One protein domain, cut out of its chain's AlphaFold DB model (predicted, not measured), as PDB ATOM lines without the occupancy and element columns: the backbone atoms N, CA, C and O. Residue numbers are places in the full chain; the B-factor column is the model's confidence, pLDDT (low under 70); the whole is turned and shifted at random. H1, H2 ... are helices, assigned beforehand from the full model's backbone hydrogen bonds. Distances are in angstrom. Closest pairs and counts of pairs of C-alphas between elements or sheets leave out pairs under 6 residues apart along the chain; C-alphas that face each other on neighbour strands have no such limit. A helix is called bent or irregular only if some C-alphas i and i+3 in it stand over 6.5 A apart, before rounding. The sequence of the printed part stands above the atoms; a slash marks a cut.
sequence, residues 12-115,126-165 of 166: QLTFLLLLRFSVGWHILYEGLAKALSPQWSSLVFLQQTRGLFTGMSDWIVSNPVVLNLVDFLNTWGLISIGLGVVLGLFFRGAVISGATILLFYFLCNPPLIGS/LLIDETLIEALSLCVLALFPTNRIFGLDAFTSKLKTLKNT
ATOM      1  N   GLN A  12     -58.169   0.720 -10.400       87.94
ATOM      2  CA  GLN A  12     -57.443   0.097 -11.516       87.94
ATOM      3  C   GLN A  12     -56.123  -0.523 -11.041       87.94
ATOM      4  O   GLN A  12     -55.803  -1.650 -11.408       87.94
ATOM      5  N   LEU A  13     -55.387   0.185 -10.177       85.69
ATOM      6  CA  LEU A  13     -54.152  -0.323  -9.581       85.69
ATOM      7  C   LEU A  13     -54.396  -1.555  -8.714       85.69
ATOM      8  O   LEU A  13     -53.675  -2.538  -8.859       85.69
ATOM      9  N   THR A  14     -55.413  -1.533  -7.853       88.25
ATOM     10  CA  THR A  14     -55.749  -2.679  -6.999       88.25
ATOM     11  C   THR A  14     -56.058  -3.920  -7.830       88.25
ATOM     12  O   THR A  14     -55.494  -4.976  -7.565       88.25
ATOM     13  N   PHE A  15     -56.889  -3.804  -8.870       90.69
ATOM     14  CA  PHE A  15     -57.221  -4.949  -9.722       90.69
ATOM     15  C   PHE A  15     -56.031  -5.444 -10.554       90.69
ATOM     16  O   PHE A  15     -55.871  -6.651 -10.706       90.69
ATOM     17  N   LEU A  16     -55.152  -4.555 -11.029       89.94
ATOM     18  CA  LEU A  16     -53.911  -4.961 -11.702       89.94
ATOM     19  C   LEU A  16     -52.956  -5.698 -10.757       89.94
ATOM     20  O   LEU A  16     -52.322  -6.674 -11.158       89.94
ATOM     21  N   LEU A  17     -52.859  -5.261  -9.498       89.81
ATOM     22  CA  LEU A  17     -52.060  -5.952  -8.489       89.81
ATOM     23  C   LEU A  17     -52.655  -7.318  -8.148       89.81
ATOM     24  O   LEU A  17     -51.909  -8.291  -8.102       89.81
ATOM     25  N   LEU A  18     -53.975  -7.410  -7.970       92.19
ATOM     26  CA  LEU A  18     -54.656  -8.689  -7.759       92.19
ATOM     27  C   LEU A  18     -54.408  -9.644  -8.930       92.19
ATOM     28  O   LEU A  18     -53.962 -10.759  -8.698       92.19
ATOM     29  N   LEU A  19     -54.592  -9.187 -10.173       93.56
ATOM     30  CA  LEU A  19     -54.303  -9.981 -11.372       93.56
ATOM     31  C   LEU A  19     -52.856 -10.486 -11.370       93.56
ATOM     32  O   LEU A  19     -52.603 -11.667 -11.592       93.56
ATOM     33  N   ARG A  20     -51.903  -9.597 -11.076       91.88
ATOM     34  CA  ARG A  20     -50.480  -9.936 -11.004       91.88
ATOM     35  C   ARG A  20     -50.186 -11.003  -9.959       91.88
ATOM     36  O   ARG A  20     -49.441 -11.932 -10.258       91.88
ATOM     37  N   PHE A  21     -50.715 -10.858  -8.747       92.81
ATOM     38  CA  PHE A  21     -50.487 -11.835  -7.687       92.81
ATOM     39  C   PHE A  21     -51.167 -13.164  -7.996       92.81
ATOM     40  O   PHE A  21     -50.525 -14.190  -7.811       92.81
ATOM     41  N   SER A  22     -52.392 -13.158  -8.521       95.25
ATOM     42  CA  SER A  22     -53.110 -14.382  -8.888       95.25
ATOM     43  C   SER A  22     -52.379 -15.170  -9.972       95.25
ATOM     44  O   SER A  22     -52.060 -16.334  -9.762       95.25
ATOM     45  N   VAL A  23     -52.036 -14.529 -11.095       94.94
ATOM     46  CA  VAL A  23     -51.351 -15.195 -12.218       94.94
ATOM     47  C   VAL A  23     -49.927 -15.590 -11.832       94.94
ATOM     48  O   VAL A  23     -49.480 -16.697 -12.115       94.94
ATOM     49  N   GLY A  24     -49.204 -14.709 -11.135       94.75
ATOM     50  CA  GLY A  24     -47.860 -15.018 -10.654       94.75
ATOM     51  C   GLY A  24     -47.843 -16.185  -9.664       94.75
ATOM     52  O   GLY A  24     -46.946 -17.024  -9.731       94.75
ATOM     53  N   TRP A  25     -48.828 -16.251  -8.765       95.88
ATOM     54  CA  TRP A  25     -48.987 -17.359  -7.826       95.88
ATOM     55  C   TRP A  25     -49.305 -18.664  -8.544       95.88
ATOM     56  O   TRP A  25     -48.700 -19.678  -8.214       95.88
ATOM     57  N   HIS A  26     -50.202 -18.639  -9.527       95.25
ATOM     58  CA  HIS A  26     -50.590 -19.842 -10.254       95.25
ATOM     59  C   HIS A  26     -49.404 -20.448 -11.020       95.25
ATOM     60  O   HIS A  26     -49.051 -21.602 -10.792       95.25
ATOM     61  N   ILE A  27     -48.658 -19.630 -11.773       95.31
ATOM     62  CA  ILE A  27     -47.425 -20.053 -12.463       95.31
ATOM     63  C   ILE A  27     -46.373 -20.590 -11.479       95.31
ATOM     64  O   ILE A  27     -45.696 -21.586 -11.750       95.31
ATOM     65  N   LEU A  28     -46.215 -19.934 -10.325       96.25
ATOM     66  CA  LEU A  28     -45.278 -20.375  -9.293       96.25
ATOM     67  C   LEU A  28     -45.690 -21.728  -8.706       96.25
ATOM     68  O   LEU A  28     -44.848 -22.613  -8.559       96.25
ATOM     69  N   TYR A  29     -46.970 -21.882  -8.374       95.00
ATOM     70  CA  TYR A  29     -47.530 -23.116  -7.847       95.00
ATOM     71  C   TYR A  29     -47.379 -24.257  -8.850       95.00
ATOM     72  O   TYR A  29     -46.914 -25.328  -8.474       95.00
ATOM     73  N   GLU A  30     -47.647 -24.005 -10.130       92.50
ATOM     74  CA  GLU A  30     -47.431 -24.958 -11.216       92.50
ATOM     75  C   GLU A  30     -45.982 -25.449 -11.282       92.50
ATOM     76  O   GLU A  30     -45.740 -26.638 -11.477       92.50
ATOM     77  N   GLY A  31     -45.001 -24.562 -11.110       93.69
ATOM     78  CA  GLY A  31     -43.591 -24.949 -11.043       93.69
ATOM     79  C   GLY A  31     -43.239 -25.722  -9.765       93.69
ATOM     80  O   GLY A  31     -42.534 -26.730  -9.817       93.69
ATOM     81  N   LEU A  32     -43.754 -25.292  -8.610       94.38
ATOM     82  CA  LEU A  32     -43.524 -25.957  -7.322       94.38
ATOM     83  C   LEU A  32     -44.142 -27.357  -7.278       94.38
ATOM     84  O   LEU A  32     -43.496 -28.287  -6.806       94.38
ATOM     85  N   ALA A  33     -45.355 -27.527  -7.800       92.38
ATOM     86  CA  ALA A  33     -46.024 -28.818  -7.891       92.38
ATOM     87  C   ALA A  33     -45.187 -29.819  -8.701       92.38
ATOM     88  O   ALA A  33     -45.054 -30.975  -8.298       92.38
ATOM     89  N   LYS A  34     -44.551 -29.359  -9.785       92.31
ATOM     90  CA  LYS A  34     -43.623 -30.157 -10.601       92.31
ATOM     91  C   LYS A  34     -42.352 -30.510  -9.833       92.31
ATOM     92  O   LYS A  34     -41.966 -31.671  -9.802       92.31
ATOM     93  N   ALA A  35     -41.750 -29.542  -9.141       92.44
ATOM     94  CA  ALA A  35     -40.540 -29.765  -8.345       92.44
ATOM     95  C   ALA A  35     -40.756 -30.730  -7.169       92.44
ATOM     96  O   ALA A  35     -39.848 -31.472  -6.797       92.44
ATOM     97  N   LEU A  36     -41.948 -30.709  -6.569       92.25
ATOM     98  CA  LEU A  36     -42.308 -31.542  -5.422       92.25
ATOM     99  C   LEU A  36     -42.837 -32.926  -5.820       92.25
ATOM    100  O   LEU A  36     -43.008 -33.769  -4.943       92.25
ATOM    101  N   SER A  37     -43.079 -33.168  -7.110       90.38
ATOM    102  CA  SER A  37     -43.590 -34.435  -7.635       90.38
ATOM    103  C   SER A  37     -42.440 -35.272  -8.209       90.38
ATOM    104  O   SER A  37     -42.005 -35.011  -9.329       90.38
ATOM    105  N   PRO A  38     -41.948 -36.313  -7.505       82.75
ATOM    106  CA  PRO A  38     -40.744 -37.043  -7.917       82.75
ATOM    107  C   PRO A  38     -40.879 -37.776  -9.256       82.75
ATOM    108  O   PRO A  38     -39.874 -38.106  -9.874       82.75
ATOM    109  N   GLN A  39     -42.113 -38.073  -9.676       88.06
ATOM    110  CA  GLN A  39     -42.410 -38.760 -10.935       88.06
ATOM    111  C   GLN A  39     -42.852 -37.805 -12.053       88.06
ATOM    112  O   GLN A  39     -43.270 -38.274 -13.112       88.06
ATOM    113  N   TRP A  40     -42.830 -36.487 -11.828       90.12
ATOM    114  CA  TRP A  40     -43.266 -35.542 -12.849       90.12
ATOM    115  C   TRP A  40     -42.286 -35.516 -14.028       90.12
ATOM    116  O   TRP A  40     -41.072 -35.496 -13.844       90.12
ATOM    117  N   SER A  41     -42.835 -35.497 -15.242       91.81
ATOM    118  CA  SER A  41     -42.087 -35.316 -16.484       91.81
ATOM    119  C   SER A  41     -42.979 -34.673 -17.543       91.81
ATOM    120  O   SER A  41     -44.194 -34.896 -17.578       91.81
ATOM    121  N   SER A  42     -42.373 -33.911 -18.449       90.75
ATOM    122  CA  SER A  42     -43.023 -33.345 -19.632       90.75
ATOM    123  C   SER A  42     -43.313 -34.382 -20.719       90.75
ATOM    124  O   SER A  42     -44.011 -34.059 -21.677       90.75
ATOM    125  N   LEU A  43     -42.847 -35.629 -20.572       90.88
ATOM    126  CA  LEU A  43     -43.026 -36.713 -21.546       90.88
ATOM    127  C   LEU A  43     -44.471 -36.833 -22.035       90.88
ATOM    128  O   LEU A  43     -44.721 -36.853 -23.237       90.88
ATOM    129  N   VAL A  44     -45.419 -36.885 -21.102       88.00
ATOM    130  CA  VAL A  44     -46.845 -37.062 -21.404       88.00
ATOM    131  C   VAL A  44     -47.376 -35.890 -22.230       88.00
ATOM    132  O   VAL A  44     -48.051 -36.091 -23.237       88.00
ATOM    133  N   PHE A  45     -47.011 -34.667 -21.840       87.88
ATOM    134  CA  PHE A  45     -47.372 -33.444 -22.553       87.88
ATOM    135  C   PHE A  45     -46.770 -33.407 -23.969       87.88
ATOM    136  O   PHE A  45     -47.438 -33.034 -24.934       87.88
ATOM    137  N   LEU A  46     -45.510 -33.825 -24.117       89.56
ATOM    138  CA  LEU A  46     -44.808 -33.841 -25.400       89.56
ATOM    139  C   LEU A  46     -45.360 -34.909 -26.351       89.56
ATOM    140  O   LEU A  46     -45.537 -34.623 -27.529       89.56
ATOM    141  N   GLN A  47     -45.713 -36.097 -25.854       88.94
ATOM    142  CA  GLN A  47     -46.321 -37.167 -26.661       88.94
ATOM    143  C   GLN A  47     -47.673 -36.786 -27.271       88.94
ATOM    144  O   GLN A  47     -48.118 -37.396 -28.240       88.94
ATOM    145  N   GLN A  48     -48.345 -35.798 -26.692       84.38
ATOM    146  CA  GLN A  48     -49.640 -35.324 -27.168       84.38
ATOM    147  C   GLN A  48     -49.538 -34.146 -28.109       84.38
ATOM    148  O   GLN A  48     -50.557 -33.792 -28.703       84.38
ATOM    149  N   THR A  49     -48.337 -33.579 -28.257       86.69
ATOM    150  CA  THR A  49     -48.108 -32.381 -29.055       86.69
ATOM    151  C   THR A  49     -48.688 -32.576 -30.450       86.69
ATOM    152  O   THR A  49     -48.470 -33.596 -31.103       86.69
ATOM    153  N   ARG A  50     -49.449 -31.589 -30.918       82.81
ATOM    154  CA  ARG A  50     -50.069 -31.571 -32.245       82.81
ATOM    155  C   ARG A  50     -49.579 -30.368 -33.039       82.81
ATOM    156  O   ARG A  50     -49.096 -29.379 -32.498       82.81
ATOM    157  N   GLY A  51     -49.740 -30.442 -34.355       81.06
ATOM    158  CA  GLY A  51     -49.417 -29.332 -35.248       81.06
ATOM    159  C   GLY A  51     -47.927 -29.239 -35.572       81.06
ATOM    160  O   GLY A  51     -47.292 -30.241 -35.882       81.06
ATOM    161  N   LEU A  52     -47.384 -28.019 -35.565       82.12
ATOM    162  CA  LEU A  52     -46.061 -27.710 -36.129       82.12
ATOM    163  C   LEU A  52     -44.883 -28.208 -35.279       82.12
ATOM    164  O   LEU A  52     -43.771 -28.322 -35.790       82.12
ATOM    165  N   PHE A  53     -45.112 -28.498 -33.997       88.12
ATOM    166  CA  PHE A  53     -44.053 -28.845 -33.044       88.12
ATOM    167  C   PHE A  53     -43.872 -30.354 -32.829       88.12
ATOM    168  O   PHE A  53     -43.012 -30.744 -32.046       88.12
ATOM    169  N   THR A  54     -44.614 -31.198 -33.553       87.88
ATOM    170  CA  THR A  54     -44.551 -32.669 -33.444       87.88
ATOM    171  C   THR A  54     -43.144 -33.222 -33.685       87.88
ATOM    172  O   THR A  54     -42.629 -33.998 -32.890       87.88
ATOM    173  N   GLY A  55     -42.454 -32.760 -34.732       90.31
ATOM    174  CA  GLY A  55     -41.087 -33.215 -35.013       90.31
ATOM    175  C   GLY A  55     -40.087 -32.854 -33.906       90.31
ATOM    176  O   GLY A  55     -39.166 -33.618 -33.622       90.31
ATOM    177  N   MET A  56     -40.283 -31.706 -33.244       91.12
ATOM    178  CA  MET A  56     -39.462 -31.298 -32.102       91.12
ATOM    179  C   MET A  56     -39.792 -32.133 -30.862       91.12
ATOM    180  O   MET A  56     -38.870 -32.585 -30.186       91.12
ATOM    181  N   SER A  57     -41.075 -32.366 -30.567       91.38
ATOM    182  CA  SER A  57     -41.485 -33.188 -29.426       91.38
ATOM    183  C   SER A  57     -41.006 -34.629 -29.565       91.38
ATOM    184  O   SER A  57     -40.461 -35.165 -28.607       91.38
ATOM    185  N   ASP A  58     -41.100 -35.228 -30.754       93.25
ATOM    186  CA  ASP A  58     -40.635 -36.597 -31.007       93.25
ATOM    187  C   ASP A  58     -39.116 -36.725 -30.819       93.25
ATOM    188  O   ASP A  58     -38.617 -37.697 -30.240       93.25
ATOM    189  N   TRP A  59     -38.356 -35.710 -31.243       94.75
ATOM    190  CA  TRP A  59     -36.913 -35.652 -31.004       94.75
ATOM    191  C   TRP A  59     -36.572 -35.530 -29.511       94.75
ATOM    192  O   TRP A  59     -35.669 -36.213 -29.031       94.75
ATOM    193  N   ILE A  60     -37.312 -34.710 -28.760       94.25
ATOM    194  CA  ILE A  60     -37.122 -34.579 -27.308       94.25
ATOM    195  C   ILE A  60     -37.471 -35.896 -26.603       94.25
ATOM    196  O   ILE A  60     -36.686 -36.379 -25.793       94.25
ATOM    197  N   VAL A  61     -38.614 -36.504 -26.933       94.38
ATOM    198  CA  VAL A  61     -39.105 -37.745 -26.307       94.38
ATOM    199  C   VAL A  61     -38.182 -38.929 -26.599       94.38
ATOM    200  O   VAL A  61     -37.979 -39.776 -25.732       94.38
ATOM    201  N   SER A  62     -37.584 -38.989 -27.791       95.31
ATOM    202  CA  SER A  62     -36.638 -40.054 -28.156       95.31
ATOM    203  C   SER A  62     -35.261 -39.925 -27.493       95.31
ATOM    204  O   SER A  62     -34.502 -40.897 -27.489       95.31
ATOM    205  N   ASN A  63     -34.927 -38.770 -26.904       95.75
ATOM    206  CA  ASN A  63     -33.641 -38.532 -26.256       95.75
ATOM    207  C   ASN A  63     -33.796 -38.245 -24.748       95.75
ATOM    208  O   ASN A  63     -34.096 -37.113 -24.361       95.75
ATOM    209  N   PRO A  64     -33.478 -39.217 -23.870       94.25
ATOM    210  CA  PRO A  64     -33.627 -39.060 -22.421       94.25
ATOM    211  C   PRO A  64     -32.846 -37.884 -21.820       94.25
ATOM    212  O   PRO A  64     -33.283 -37.284 -20.842       94.25
ATOM    213  N   VAL A  65     -31.688 -37.531 -22.391       95.88
ATOM    214  CA  VAL A  65     -30.868 -36.414 -21.891       95.88
ATOM    215  C   VAL A  65     -31.552 -35.080 -22.178       95.88
ATOM    216  O   VAL A  65     -31.602 -34.211 -21.309       95.88
ATOM    217  N   VAL A  66     -32.102 -34.926 -23.384       95.50
ATOM    218  CA  VAL A  66     -32.830 -33.715 -23.785       95.50
ATOM    219  C   VAL A  66     -34.139 -33.607 -23.009       95.50
ATOM    220  O   VAL A  66     -34.453 -32.527 -22.518       95.50
ATOM    221  N   LEU A  67     -34.863 -34.716 -22.833       95.00
ATOM    222  CA  LEU A  67     -36.087 -34.758 -22.038       95.00
ATOM    223  C   LEU A  67     -35.844 -34.291 -20.595       95.00
ATOM    224  O   LEU A  67     -36.532 -33.390 -20.126       95.00
ATOM    225  N   ASN A  68     -34.807 -34.808 -19.928       95.00
ATOM    226  CA  ASN A  68     -34.449 -34.379 -18.570       95.00
ATOM    227  C   ASN A  68     -34.094 -32.886 -18.494       95.00
ATOM    228  O   ASN A  68     -34.417 -32.216 -17.513       95.00
ATOM    229  N   LEU A  69     -33.431 -32.347 -19.523       95.81
ATOM    230  CA  LEU A  69     -33.141 -30.916 -19.594       95.81
ATOM    231  C   LEU A  69     -34.426 -30.093 -19.748       95.81
ATOM    232  O   LEU A  69     -34.567 -29.068 -19.087       95.81
ATOM    233  N   VAL A  70     -35.365 -30.534 -20.588       95.12
ATOM    234  CA  VAL A  70     -36.672 -29.881 -20.755       95.12
ATOM    235  C   VAL A  70     -37.478 -29.937 -19.458       95.12
ATOM    236  O   VAL A  70     -38.035 -28.918 -19.062       95.12
ATOM    237  N   ASP A  71     -37.476 -31.067 -18.751       95.19
ATOM    238  CA  ASP A  71     -38.142 -31.220 -17.451       95.19
ATOM    239  C   ASP A  71     -37.563 -30.264 -16.403       95.19
ATOM    240  O   ASP A  71     -38.303 -29.565 -15.700       95.19
ATOM    241  N   PHE A  72     -36.233 -30.169 -16.348       95.44
ATOM    242  CA  PHE A  72     -35.528 -29.231 -15.481       95.44
ATOM    243  C   PHE A  72     -35.865 -27.773 -15.825       95.44
ATOM    244  O   PHE A  72     -36.239 -27.000 -14.940       95.44
ATOM    245  N   LEU A  73     -35.756 -27.394 -17.102       95.56
ATOM    246  CA  LEU A  73     -36.014 -26.030 -17.571       95.56
ATOM    247  C   LEU A  73     -37.473 -25.625 -17.382       95.56
ATOM    248  O   LEU A  73     -37.732 -24.488 -17.008       95.56
ATOM    249  N   ASN A  74     -38.416 -26.535 -17.614       95.25
ATOM    250  CA  ASN A  74     -39.834 -26.287 -17.399       95.25
ATOM    251  C   ASN A  74     -40.106 -26.024 -15.909       95.25
ATOM    252  O   ASN A  74     -40.605 -24.962 -15.539       95.25
ATOM    253  N   THR A  75     -39.667 -26.936 -15.042       95.06
ATOM    254  CA  THR A  75     -39.882 -26.838 -13.593       95.06
ATOM    255  C   THR A  75     -39.274 -25.562 -13.012       95.06
ATOM    256  O   THR A  75     -39.972 -24.728 -12.431       95.06
ATOM    257  N   TRP A  76     -37.967 -25.367 -13.194       96.12
ATOM    258  CA  TRP A  76     -37.261 -24.224 -12.611       96.12
ATOM    259  C   TRP A  76     -37.536 -22.916 -13.347       96.12
ATOM    260  O   TRP A  76     -37.490 -21.849 -12.731       96.12
ATOM    261  N   GLY A  77     -37.858 -22.984 -14.639       96.06
ATOM    262  CA  GLY A  77     -38.294 -21.844 -15.433       96.06
ATOM    263  C   GLY A  77     -39.602 -21.273 -14.904       96.06
ATOM    264  O   GLY A  77     -39.645 -20.086 -14.586       96.06
ATOM    265  N   LEU A  78     -40.630 -22.108 -14.714       96.12
ATOM    266  CA  LEU A  78     -41.912 -21.675 -14.147       96.12
ATOM    267  C   LEU A  78     -41.747 -21.102 -12.736       96.12
ATOM    268  O   LEU A  78     -42.273 -20.028 -12.457       96.12
ATOM    269  N   ILE A  79     -40.941 -21.734 -11.875       96.56
ATOM    270  CA  ILE A  79     -40.647 -21.203 -10.530       96.56
ATOM    271  C   ILE A  79     -39.998 -19.817 -10.619       96.56
ATOM    272  O   ILE A  79     -40.430 -18.877  -9.952       96.56
ATOM    273  N   SER A  80     -38.969 -19.670 -11.454       96.00
ATOM    274  CA  SER A  80     -38.230 -18.409 -11.595       96.00
ATOM    275  C   SER A  80     -39.113 -17.295 -12.159       96.00
ATOM    276  O   SER A  80     -39.065 -16.160 -11.682       96.00
ATOM    277  N   ILE A  81     -39.956 -17.622 -13.143       95.88
ATOM    278  CA  ILE A  81     -40.929 -16.704 -13.740       95.88
ATOM    279  C   ILE A  81     -41.976 -16.297 -12.705       95.88
ATOM    280  O   ILE A  81     -42.185 -15.102 -12.497       95.88
ATOM    281  N   GLY A  82     -42.594 -17.263 -12.023       95.06
ATOM    282  CA  GLY A  82     -43.606 -17.022 -10.998       95.06
ATOM    283  C   GLY A  82     -43.077 -16.126  -9.879       95.06
ATOM    284  O   GLY A  82     -43.695 -15.113  -9.549       95.06
ATOM    285  N   LEU A  83     -41.869 -16.401  -9.374       94.50
ATOM    286  CA  LEU A  83     -41.194 -15.530  -8.407       94.50
ATOM    287  C   LEU A  83     -40.937 -14.128  -8.972       94.50
ATOM    288  O   LEU A  83     -41.205 -13.141  -8.288       94.50
ATOM    289  N   GLY A  84     -40.457 -14.014 -10.212       92.19
ATOM    290  CA  GLY A  84     -40.228 -12.726 -10.871       92.19
ATOM    291  C   GLY A  84     -41.504 -11.888 -11.003       92.19
ATOM    292  O   GLY A  84     -41.489 -10.686 -10.721       92.19
ATOM    293  N   VAL A  85     -42.629 -12.519 -11.352       92.44
ATOM    294  CA  VAL A  85     -43.943 -11.868 -11.461       92.44
ATOM    295  C   VAL A  85     -44.475 -11.470 -10.084       92.44
ATOM    296  O   VAL A  85     -44.851 -10.311  -9.895       92.44
ATOM    297  N   VAL A  86     -44.463 -12.372  -9.098       92.06
ATOM    298  CA  VAL A  86     -44.962 -12.099  -7.737       92.06
ATOM    299  C   VAL A  86     -44.135 -10.998  -7.072       92.06
ATOM    300  O   VAL A  86     -44.667  -9.949  -6.704       92.06
ATOM    301  N   LEU A  87     -42.814 -11.170  -6.996       88.25
ATOM    302  CA  LEU A  87     -41.909 -10.225  -6.332       88.25
ATOM    303  C   LEU A  87     -41.743  -8.916  -7.122       88.25
ATOM    304  O   LEU A  87     -41.472  -7.854  -6.552       88.25
ATOM    305  N   GLY A  88     -41.945  -8.960  -8.440       84.31
ATOM    306  CA  GLY A  88     -41.718  -7.819  -9.330       84.31
ATOM    307  C   GLY A  88     -40.242  -7.505  -9.475       84.31
ATOM    308  O   GLY A  88     -39.867  -6.333  -9.422       84.31
ATOM    309  N   LEU A  89     -39.438  -8.561  -9.580       81.62
ATOM    310  CA  LEU A  89     -38.008  -8.520  -9.842       81.62
ATOM    311  C   LEU A  89     -37.796  -8.856 -11.319       81.62
ATOM    312  O   LEU A  89     -38.278  -9.889 -11.782       81.62
ATOM    313  N   PHE A  90     -37.117  -7.980 -12.063       84.00
ATOM    314  CA  PHE A  90     -37.013  -8.084 -13.526       84.00
ATOM    315  C   PHE A  90     -38.386  -8.270 -14.195       84.00
ATOM    316  O   PHE A  90     -38.536  -9.045 -15.141       84.00
ATOM    317  N   PHE A  91     -39.398  -7.538 -13.711       85.12
ATOM    318  CA  PHE A  91     -40.815  -7.811 -13.985       85.12
ATOM    319  C   PHE A  91     -41.138  -7.930 -15.480       85.12
ATOM    320  O   PHE A  91     -41.827  -8.852 -15.897       85.12
ATOM    321  N   ARG A  92     -40.598  -7.029 -16.309       85.75
ATOM    322  CA  ARG A  92     -40.807  -7.075 -17.767       85.75
ATOM    323  C   ARG A  92     -40.274  -8.360 -18.392       85.75
ATOM    324  O   ARG A  92     -40.944  -8.929 -19.241       85.75
ATOM    325  N   GLY A  93     -39.088  -8.797 -17.969       89.50
ATOM    326  CA  GLY A  93     -38.501 -10.052 -18.426       89.50
ATOM    327  C   GLY A  93     -39.372 -11.232 -18.014       89.50
ATOM    328  O   GLY A  93     -39.785 -11.991 -18.880       89.50
ATOM    329  N   ALA A  94     -39.730 -11.307 -16.727       92.50
ATOM    330  CA  ALA A  94     -40.536 -12.392 -16.169       92.50
ATOM    331  C   ALA A  94     -41.899 -12.538 -16.865       92.50
ATOM    332  O   ALA A  94     -42.278 -13.634 -17.270       92.50
ATOM    333  N   VAL A  95     -42.617 -11.430 -17.060       93.69
ATOM    334  CA  VAL A  95     -43.943 -11.443 -17.692       93.69
ATOM    335  C   VAL A  95     -43.859 -11.824 -19.173       93.69
ATOM    336  O   VAL A  95     -44.682 -12.609 -19.635       93.69
ATOM    337  N   ILE A  96     -42.857 -11.330 -19.913       94.31
ATOM    338  CA  ILE A  96     -42.664 -11.707 -21.324       94.31
ATOM    339  C   ILE A  96     -42.299 -13.188 -21.432       94.31
ATOM    340  O   ILE A  96     -42.928 -13.904 -22.204       94.31
ATOM    341  N   SER A  97     -41.336 -13.672 -20.639       95.50
ATOM    342  CA  SER A  97     -40.952 -15.088 -20.658       95.50
ATOM    343  C   SER A  97     -42.104 -16.005 -20.255       95.50
ATOM    344  O   SER A  97     -42.287 -17.051 -20.870       95.50
ATOM    345  N   GLY A  98     -42.908 -15.597 -19.266       94.88
ATOM    346  CA  GLY A  98     -44.107 -16.326 -18.858       94.88
ATOM    347  C   GLY A  98     -45.156 -16.372 -19.967       94.88
ATOM    348  O   GLY A  98     -45.672 -17.438 -20.279       94.88
ATOM    349  N   ALA A  99     -45.420 -15.246 -20.632       95.94
ATOM    350  CA  ALA A  99     -46.361 -15.224 -21.746       95.94
ATOM    351  C   ALA A  99     -45.869 -16.117 -22.895       95.94
ATOM    352  O   ALA A  99     -46.642 -16.887 -23.453       95.94
ATOM    353  N   THR A 100     -44.573 -16.064 -23.220       95.56
ATOM    354  CA  THR A 100     -43.980 -16.899 -24.271       95.56
ATOM    355  C   THR A 100     -44.078 -18.390 -23.954       95.56
ATOM    356  O   THR A 100     -44.471 -19.152 -24.834       95.56
ATOM    357  N   ILE A 101     -43.747 -18.821 -22.731       94.31
ATOM    358  CA  ILE A 101     -43.768 -20.250 -22.386       94.31
ATOM    359  C   ILE A 101     -45.196 -20.808 -22.342       94.31
ATOM    360  O   ILE A 101     -45.436 -21.893 -22.864       94.31
ATOM    361  N   LEU A 102     -46.162 -20.042 -21.823       93.62
ATOM    362  CA  LEU A 102     -47.568 -20.451 -21.798       93.62
ATOM    363  C   LEU A 102     -48.177 -20.485 -23.205       93.62
ATOM    364  O   LEU A 102     -48.868 -21.438 -23.556       93.62
ATOM    365  N   LEU A 103     -47.859 -19.507 -24.062       92.81
ATOM    366  CA  LEU A 103     -48.255 -19.563 -25.473       92.81
ATOM    367  C   LEU A 103     -47.647 -20.773 -26.180       92.81
ATOM    368  O   LEU A 103     -48.320 -21.401 -26.993       92.81
ATOM    369  N   PHE A 104     -46.400 -21.126 -25.868       91.12
ATOM    370  CA  PHE A 104     -45.789 -22.336 -26.405       91.12
ATOM    371  C   PHE A 104     -46.559 -23.590 -25.969       91.12
ATOM    372  O   PHE A 104     -46.843 -24.437 -26.812       91.12
ATOM    373  N   TYR A 105     -46.988 -23.679 -24.705       90.06
ATOM    374  CA  TYR A 105     -47.809 -24.802 -24.242       90.06
ATOM    375  C   TYR A 105     -49.148 -24.894 -24.966       90.06
ATOM    376  O   TYR A 105     -49.501 -25.970 -25.455       90.06
ATOM    377  N   PHE A 106     -49.842 -23.766 -25.105       89.25
ATOM    378  CA  PHE A 106     -51.096 -23.688 -25.846       89.25
ATOM    379  C   PHE A 106     -50.927 -24.114 -27.313       89.25
ATOM    380  O   PHE A 106     -51.767 -24.824 -27.859       89.25
ATOM    381  N   LEU A 107     -49.827 -23.720 -27.964       88.56
ATOM    382  CA  LEU A 107     -49.555 -24.090 -29.356       88.56
ATOM    383  C   LEU A 107     -49.152 -25.559 -29.525       88.56
ATOM    384  O   LEU A 107     -49.454 -26.143 -30.565       88.56
ATOM    385  N   CYS A 108     -48.468 -26.152 -28.542       86.38
ATOM    386  CA  CYS A 108     -48.140 -27.577 -28.555       86.38
ATOM    387  C   CYS A 108     -49.394 -28.439 -28.397       86.38
ATOM    388  O   CYS A 108     -49.548 -29.424 -29.115       86.38
ATOM    389  N   ASN A 109     -50.293 -28.069 -27.487       82.81
ATOM    390  CA  ASN A 109     -51.479 -28.852 -27.155       82.81
ATOM    391  C   ASN A 109     -52.735 -27.969 -27.157       82.81
ATOM    392  O   ASN A 109     -53.297 -27.706 -26.095       82.81
ATOM    393  N   PRO A 110     -53.199 -27.504 -28.333       78.56
ATOM    394  CA  PRO A 110     -54.397 -26.682 -28.394       78.56
ATOM    395  C   PRO A 110     -55.620 -27.515 -27.969       78.56
ATOM    396  O   PRO A 110     -55.760 -28.653 -28.442       78.56
ATOM    397  N   PRO A 111     -56.519 -26.972 -27.125       69.44
ATOM    398  CA  PRO A 111     -57.705 -27.664 -26.622       69.44
ATOM    399  C   PRO A 111     -58.743 -27.824 -27.747       69.44
ATOM    400  O   PRO A 111     -59.710 -27.078 -27.868       69.44
ATOM    401  N   LEU A 112     -58.496 -28.780 -28.642       64.00
ATOM    402  CA  LEU A 112     -59.349 -29.095 -29.784       64.00
ATOM    403  C   LEU A 112     -60.245 -30.294 -29.467       64.00
ATOM    404  O   LEU A 112     -59.814 -31.282 -28.861       64.00
ATOM    405  N   ILE A 113     -61.484 -30.227 -29.954       51.44
ATOM    406  CA  ILE A 113     -62.494 -31.286 -29.846       51.44
ATOM    407  C   ILE A 113     -61.914 -32.622 -30.349       51.44
ATOM    408  O   ILE A 113     -61.383 -32.696 -31.457       51.44
ATOM    409  N   GLY A 114     -62.020 -33.685 -29.543       53.53
ATOM    410  CA  GLY A 114     -61.547 -35.033 -29.900       53.53
ATOM    411  C   GLY A 114     -60.080 -35.332 -29.555       53.53
ATOM    412  O   GLY A 114     -59.526 -36.334 -30.008       53.53
ATOM    413  N   SER A 115     -59.419 -34.485 -28.764       49.84
ATOM    414  CA  SER A 115     -58.126 -34.801 -28.151       49.84
ATOM    415  C   SER A 115     -58.342 -35.575 -26.844       49.84
ATOM    416  O   SER A 115     -58.946 -35.072 -25.908       49.84
ATOM    417  N   LEU A 126     -63.731 -25.322 -25.596       63.72
ATOM    418  CA  LEU A 126     -63.783 -25.426 -27.058       63.72
ATOM    419  C   LEU A 126     -62.659 -24.682 -27.804       63.72
ATOM    420  O   LEU A 126     -62.397 -25.044 -28.947       63.72
ATOM    421  N   LEU A 127     -62.038 -23.661 -27.190       68.94
ATOM    422  CA  LEU A 127     -60.948 -22.856 -27.771       68.94
ATOM    423  C   LEU A 127     -60.085 -22.102 -26.738       68.94
ATOM    424  O   LEU A 127     -58.940 -21.772 -27.038       68.94
ATOM    425  N   ILE A 128     -60.638 -21.767 -25.568       80.38
ATOM    426  CA  ILE A 128     -59.967 -20.960 -24.540       80.38
ATOM    427  C   ILE A 128     -59.774 -21.835 -23.308       80.38
ATOM    428  O   ILE A 128     -60.756 -22.178 -22.652       80.38
ATOM    429  N   ASP A 129     -58.529 -22.193 -23.013       85.50
ATOM    430  CA  ASP A 129     -58.136 -22.888 -21.790       85.50
ATOM    431  C   ASP A 129     -57.522 -21.925 -20.766       85.50
ATOM    432  O   ASP A 129     -57.324 -20.731 -21.016       85.50
ATOM    433  N   GLU A 130     -57.224 -22.466 -19.589       86.38
ATOM    434  CA  GLU A 130     -56.551 -21.743 -18.515       86.38
ATOM    435  C   GLU A 130     -55.195 -21.185 -18.967       86.38
ATOM    436  O   GLU A 130     -54.940 -19.993 -18.799       86.38
ATOM    437  N   THR A 131     -54.380 -21.998 -19.649       89.44
ATOM    438  CA  THR A 131     -53.068 -21.605 -20.185       89.44
ATOM    439  C   THR A 131     -53.145 -20.338 -21.043       89.44
ATOM    440  O   THR A 131     -52.333 -19.416 -20.891       89.44
ATOM    441  N   LEU A 132     -54.129 -20.253 -21.946       90.88
ATOM    442  CA  LEU A 132     -54.329 -19.085 -22.800       90.88
ATOM    443  C   LEU A 132     -54.775 -17.861 -21.993       90.88
ATOM    444  O   LEU A 132     -54.294 -16.753 -22.249       90.88
ATOM    445  N   ILE A 133     -55.669 -18.035 -21.016       92.62
ATOM    446  CA  ILE A 133     -56.135 -16.942 -20.148       92.62
ATOM    447  C   ILE A 133     -54.968 -16.362 -19.343       92.62
ATOM    448  O   ILE A 133     -54.831 -15.136 -19.241       92.62
ATOM    449  N   GLU A 134     -54.093 -17.209 -18.811       94.00
ATOM    450  CA  GLU A 134     -52.897 -16.784 -18.089       94.00
ATOM    451  C   GLU A 134     -51.907 -16.050 -18.993       94.00
ATOM    452  O   GLU A 134     -51.427 -14.969 -18.639       94.00
ATOM    453  N   ALA A 135     -51.650 -16.578 -20.193       94.62
ATOM    454  CA  ALA A 135     -50.779 -15.941 -21.174       94.62
ATOM    455  C   ALA A 135     -51.282 -14.541 -21.560       94.62
ATOM    456  O   ALA A 135     -50.513 -13.577 -21.576       94.62
ATOM    457  N   LEU A 136     -52.586 -14.401 -21.819       94.50
ATOM    458  CA  LEU A 136     -53.210 -13.109 -22.109       94.50
ATOM    459  C   LEU A 136     -53.142 -12.164 -20.907       94.50
ATOM    460  O   LEU A 136     -52.866 -10.976 -21.075       94.50
ATOM    461  N   SER A 137     -53.325 -12.683 -19.695       94.88
ATOM    462  CA  SER A 137     -53.199 -11.897 -18.466       94.88
ATOM    463  C   SER A 137     -51.776 -11.371 -18.272       94.88
ATOM    464  O   SER A 137     -51.591 -10.201 -17.932       94.88
ATOM    465  N   LEU A 138     -50.754 -12.180 -18.567       94.12
ATOM    466  CA  LEU A 138     -49.365 -11.725 -18.603       94.12
ATOM    467  C   LEU A 138     -49.149 -10.665 -19.691       94.12
ATOM    468  O   LEU A 138     -48.544  -9.633 -19.413       94.12
ATOM    469  N   CYS A 139     -49.695 -10.830 -20.897       93.50
ATOM    470  CA  CYS A 139     -49.635  -9.790 -21.932       93.50
ATOM    471  C   CYS A 139     -50.236  -8.457 -21.451       93.50
ATOM    472  O   CYS A 139     -49.629  -7.403 -21.647       93.50
ATOM    473  N   VAL A 140     -51.377  -8.487 -20.753       92.44
ATOM    474  CA  VAL A 140     -51.965  -7.292 -20.120       92.44
ATOM    475  C   VAL A 140     -50.985  -6.684 -19.112       92.44
ATOM    476  O   VAL A 140     -50.707  -5.488 -19.168       92.44
ATOM    477  N   LEU A 141     -50.385  -7.488 -18.236       90.50
ATOM    478  CA  LEU A 141     -49.401  -7.015 -17.254       90.50
ATOM    479  C   LEU A 141     -48.114  -6.462 -17.894       90.50
ATOM    480  O   LEU A 141     -47.482  -5.565 -17.329       90.50
ATOM    481  N   ALA A 142     -47.734  -6.945 -19.080       88.19
ATOM    482  CA  ALA A 142     -46.613  -6.411 -19.851       88.19
ATOM    483  C   ALA A 142     -46.934  -5.027 -20.440       88.19
ATOM    484  O   ALA A 142     -46.068  -4.146 -20.444       88.19
ATOM    485  N   LEU A 143     -48.174  -4.827 -20.905       85.88
ATOM    486  CA  LEU A 143     -48.663  -3.566 -21.474       85.88
ATOM    487  C   LEU A 143     -48.944  -2.502 -20.405       85.88
ATOM    488  O   LEU A 143     -48.713  -1.317 -20.646       85.88
ATOM    489  N   PHE A 144     -49.379  -2.917 -19.214       82.62
ATOM    490  CA  PHE A 144     -49.651  -2.044 -18.070       82.62
ATOM    491  C   PHE A 144     -48.623  -2.271 -16.952       82.62
ATOM    492  O   PHE A 144     -48.962  -2.827 -15.903       82.62
ATOM    493  N   PRO A 145     -47.353  -1.848 -17.125       65.69
ATOM    494  CA  PRO A 145     -46.296  -2.145 -16.170       65.69
ATOM    495  C   PRO A 145     -46.529  -1.414 -14.840       65.69
ATOM    496  O   PRO A 145     -46.079  -0.285 -14.636       65.69
ATOM    497  N   THR A 146     -47.158  -2.095 -13.882       64.06
ATOM    498  CA  THR A 146     -47.328  -1.622 -12.496       64.06
ATOM    499  C   THR A 146     -45.992  -1.564 -11.736       64.06
ATOM    500  O   THR A 146     -45.933  -1.019 -10.634       64.06
ATOM    501  N   ASN A 147     -44.894  -2.069 -12.327       57.47
ATOM    502  CA  ASN A 147     -43.565  -2.151 -11.701       57.47
ATOM    503  C   ASN A 147     -43.021  -0.800 -11.214       57.47
ATOM    504  O   ASN A 147     -42.209  -0.793 -10.299       57.47
ATOM    505  N   ARG A 148     -43.456   0.325 -11.804       55.72
ATOM    506  CA  ARG A 148     -43.004   1.673 -11.415       55.72
ATOM    507  C   ARG A 148     -43.655   2.169 -10.126       55.72
ATOM    508  O   ARG A 148     -43.156   3.112  -9.522       55.72
ATOM    509  N   ILE A 149     -44.762   1.546  -9.727       57.62
ATOM    510  CA  ILE A 149     -45.567   1.933  -8.566       57.62
ATOM    511  C   ILE A 149     -45.397   0.898  -7.447       57.62
ATOM    512  O   ILE A 149     -45.255   1.281  -6.289       57.62
ATOM    513  N   PHE A 150     -45.351  -0.398  -7.783       59.50
ATOM    514  CA  PHE A 150     -45.251  -1.492  -6.814       59.50
ATOM    515  C   PHE A 150     -44.364  -2.640  -7.335       59.50
ATOM    516  O   PHE A 150     -44.659  -3.263  -8.357       59.50
ATOM    517  N   GLY A 151     -43.274  -2.940  -6.624       60.12
ATOM    518  CA  GLY A 151     -42.323  -4.014  -6.947       60.12
ATOM    519  C   GLY A 151     -40.913  -3.722  -6.428       60.12
ATOM    520  O   GLY A 151     -40.566  -2.563  -6.180       60.12
ATOM    521  N   LEU A 152     -40.088  -4.761  -6.279       61.84
ATOM    522  CA  LEU A 152     -38.679  -4.604  -5.882       61.84
ATOM    523  C   LEU A 152     -37.894  -3.737  -6.884       61.84
ATOM    524  O   LEU A 152     -37.051  -2.930  -6.479       61.84
ATOM    525  N   ASP A 153     -38.235  -3.813  -8.173       61.81
ATOM    526  CA  ASP A 153     -37.676  -2.948  -9.221       61.81
ATOM    527  C   ASP A 153     -37.955  -1.445  -8.959       61.81
ATOM    528  O   ASP A 153     -37.075  -0.597  -9.135       61.81
ATOM    529  N   ALA A 154     -39.151  -1.084  -8.472       61.53
ATOM    530  CA  ALA A 154     -39.465   0.298  -8.092       61.53
ATOM    531  C   ALA A 154     -38.652   0.747  -6.873       61.53
ATOM    532  O   ALA A 154     -38.112   1.857  -6.866       61.53
ATOM    533  N   PHE A 155     -38.537  -0.110  -5.854       60.94
ATOM    534  CA  PHE A 155     -37.845   0.229  -4.611       60.94
ATOM    535  C   PHE A 155     -36.348   0.483  -4.835       60.94
ATOM    536  O   PHE A 155     -35.806   1.488  -4.367       60.94
ATOM    537  N   THR A 156     -35.690  -0.370  -5.622       61.91
ATOM    538  CA  THR A 156     -34.267  -0.217  -5.964       61.91
ATOM    539  C   THR A 156     -33.998   1.040  -6.792       61.91
ATOM    540  O   THR A 156     -33.039   1.764  -6.506       61.91
ATOM    541  N   SER A 157     -34.863   1.369  -7.762       61.41
ATOM    542  CA  SER A 157     -34.730   2.614  -8.534       61.41
ATOM    543  C   SER A 157     -34.876   3.861  -7.653       61.41
ATOM    544  O   SER A 157     -34.080   4.793  -7.764       61.41
ATOM    545  N   LYS A 158     -35.825   3.855  -6.707       61.47
ATOM    546  CA  LYS A 158     -36.075   4.979  -5.793       61.47
ATOM    547  C   LYS A 158     -34.906   5.207  -4.832       61.47
ATOM    548  O   LYS A 158     -34.516   6.352  -4.605       61.47
ATOM    549  N   LEU A 159     -34.304   4.132  -4.320       63.03
ATOM    550  CA  LEU A 159     -33.105   4.203  -3.481       63.03
ATOM    551  C   LEU A 159     -31.889   4.749  -4.240       63.03
ATOM    552  O   LEU A 159     -31.137   5.556  -3.692       63.03
ATOM    553  N   LYS A 160     -31.709   4.358  -5.508       62.06
ATOM    554  CA  LYS A 160     -30.605   4.852  -6.342       62.06
ATOM    555  C   LYS A 160     -30.708   6.362  -6.583       62.06
ATOM    556  O   LYS A 160     -29.698   7.055  -6.519       62.06
ATOM    557  N   THR A 161     -31.920   6.883  -6.770       62.19
ATOM    558  CA  THR A 161     -32.173   8.324  -6.949       62.19
ATOM    559  C   THR A 161     -31.913   9.134  -5.672       62.19
ATOM    560  O   THR A 161     -31.323  10.210  -5.741       62.19
ATOM    561  N   LEU A 162     -32.280   8.604  -4.500       64.19
ATOM    562  CA  LEU A 162     -32.035   9.257  -3.204       64.19
ATOM    563  C   LEU A 162     -30.547   9.306  -2.833       64.19
ATOM    564  O   LEU A 162     -30.109  10.228  -2.153       64.19
ATOM    565  N   LYS A 163     -29.759   8.327  -3.288       60.56
ATOM    566  CA  LYS A 163     -28.312   8.281  -3.041       60.56
ATOM    567  C   LYS A 163     -27.510   9.204  -3.967       60.56
ATOM    568  O   LYS A 163     -26.388   9.536  -3.631       60.56
ATOM    569  N   ASN A 164     -28.080   9.614  -5.102       59.91
ATOM    570  CA  ASN A 164     -27.448  10.530  -6.067       59.91
ATOM    571  C   ASN A 164     -27.765  12.015  -5.803       59.91
ATOM    572  O   ASN A 164     -27.286  12.882  -6.525       59.91
ATOM    573  N   THR A 165     -28.626  12.303  -4.823       57.91
ATOM    574  CA  THR A 165     -29.037  13.661  -4.420       57.91
ATOM    575  C   THR A 165     -28.466  14.086  -3.059       57.91
ATOM    576  O   THR A 165     -28.797  15.165  -2.572       57.91
TER     577      THR A 165
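This is residues 12 to 115 and 126 to 165 of the 166 residues of the protein "Thiosulfate dehydrogenase [quinone] large subunit" of Mangrovibacterium diazotrophicum (UniProt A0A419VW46). Two pairs of antiparallel helices, H1 with H4 and H5 with H6, pack one pair on the other at a steep angle and make a four-helix core. The short helices H2 and H3 sit at one end of it, H3 across the end of H5, and beyond the opposite end the last turns of H7, with residues 159 to 165, stick out. The printed part has 144 residues, with seven named helices in the order H1 to H7 and no named strand; its class is all helix. It is only just compact, close to loose, with a radius of gyration of the C-alphas of 17.5 A, and its elongated outline spans 59 by 34 by 25 A.

H1, residues 12 to 36, is the longest helix; it touches H4, residues 64 to 87, at a shallow tilt of 30 degrees, opposite ways, with the C-alphas of Leu 28 and Gly 82 closest at 4.1 A. With residues 16 to 23 alone H1 touches H6, residues 130 to 143, at a steep tilt of 48 degrees, opposite ways; the closest C-alphas are those of Val 23 and Glu 134, 6.3 A apart. H4 and H5, residues 91 to 108, form a helical hairpin at a steep tilt of 43 degrees, touching through residues 78 to 85 and 91 to 98 alone, closest at the C-alphas of Ile 81 and Ala 94, 5.0 A. H5 touches H6 at a shallow tilt of 31 degrees, opposite ways, with the C-alphas of Ala 99 and Ala 135 closest at 4.5 A. H1 and H5 are near each other, while H4 and H6 are apart. H3, residues 51 to 62, and H5 touch only at their ends, about perpendicular at 87 degrees, with the C-alphas of Phe 53 and Cys 108 closest at 6.2 A. H3 and H4 only just touch, and only at the corner by their link, with 3 pairs of C-alphas within 8 A; the closest are those of Ile 60 and Leu 67, 5.4 A. H2, residues 43 to 47, touches residues 57 to 61 of H3, closest at the C-alphas of Leu 46 and Ser 57, 5.3 A. H7, residues 152 to 163, touches no helix; it is close to but not clearly touching H4, with the C-alphas of Leu 87 and Leu 152 closest at 6.5 A. Every O i to N i+4 pair is within hydrogen-bond range in H1, H2, H4, H5, H6 and H7, and 6 of 8 are in H3.

H1 begins at C-alpha 12, (-57.443, 0.097, -11.516), and is 35.6 A long; H4 is 34.0 A, H5 25.6 A and H6 20.0 A. H3 is 18.1 A long and irregular, with C-alphas 52 and 55 7.5 A apart. H2 is 6.1 A long, and H7, 16.8 A, ends at C-alpha 163, (-28.312, 8.281, -3.041).

The two C-alphas farthest apart are those of Gly 114 and Thr 165, 63.9 A. Residues 116 to 125 are not printed, and C-alphas 115 and 126 are 11.0 A apart across this cut, in the link from H5 to H6. Of the links that are printed whole, no link is long. The mean pLDDT of the printed part is 85.4; residues 111 to 115, 126 to 127 and 145 to 165 are under 70.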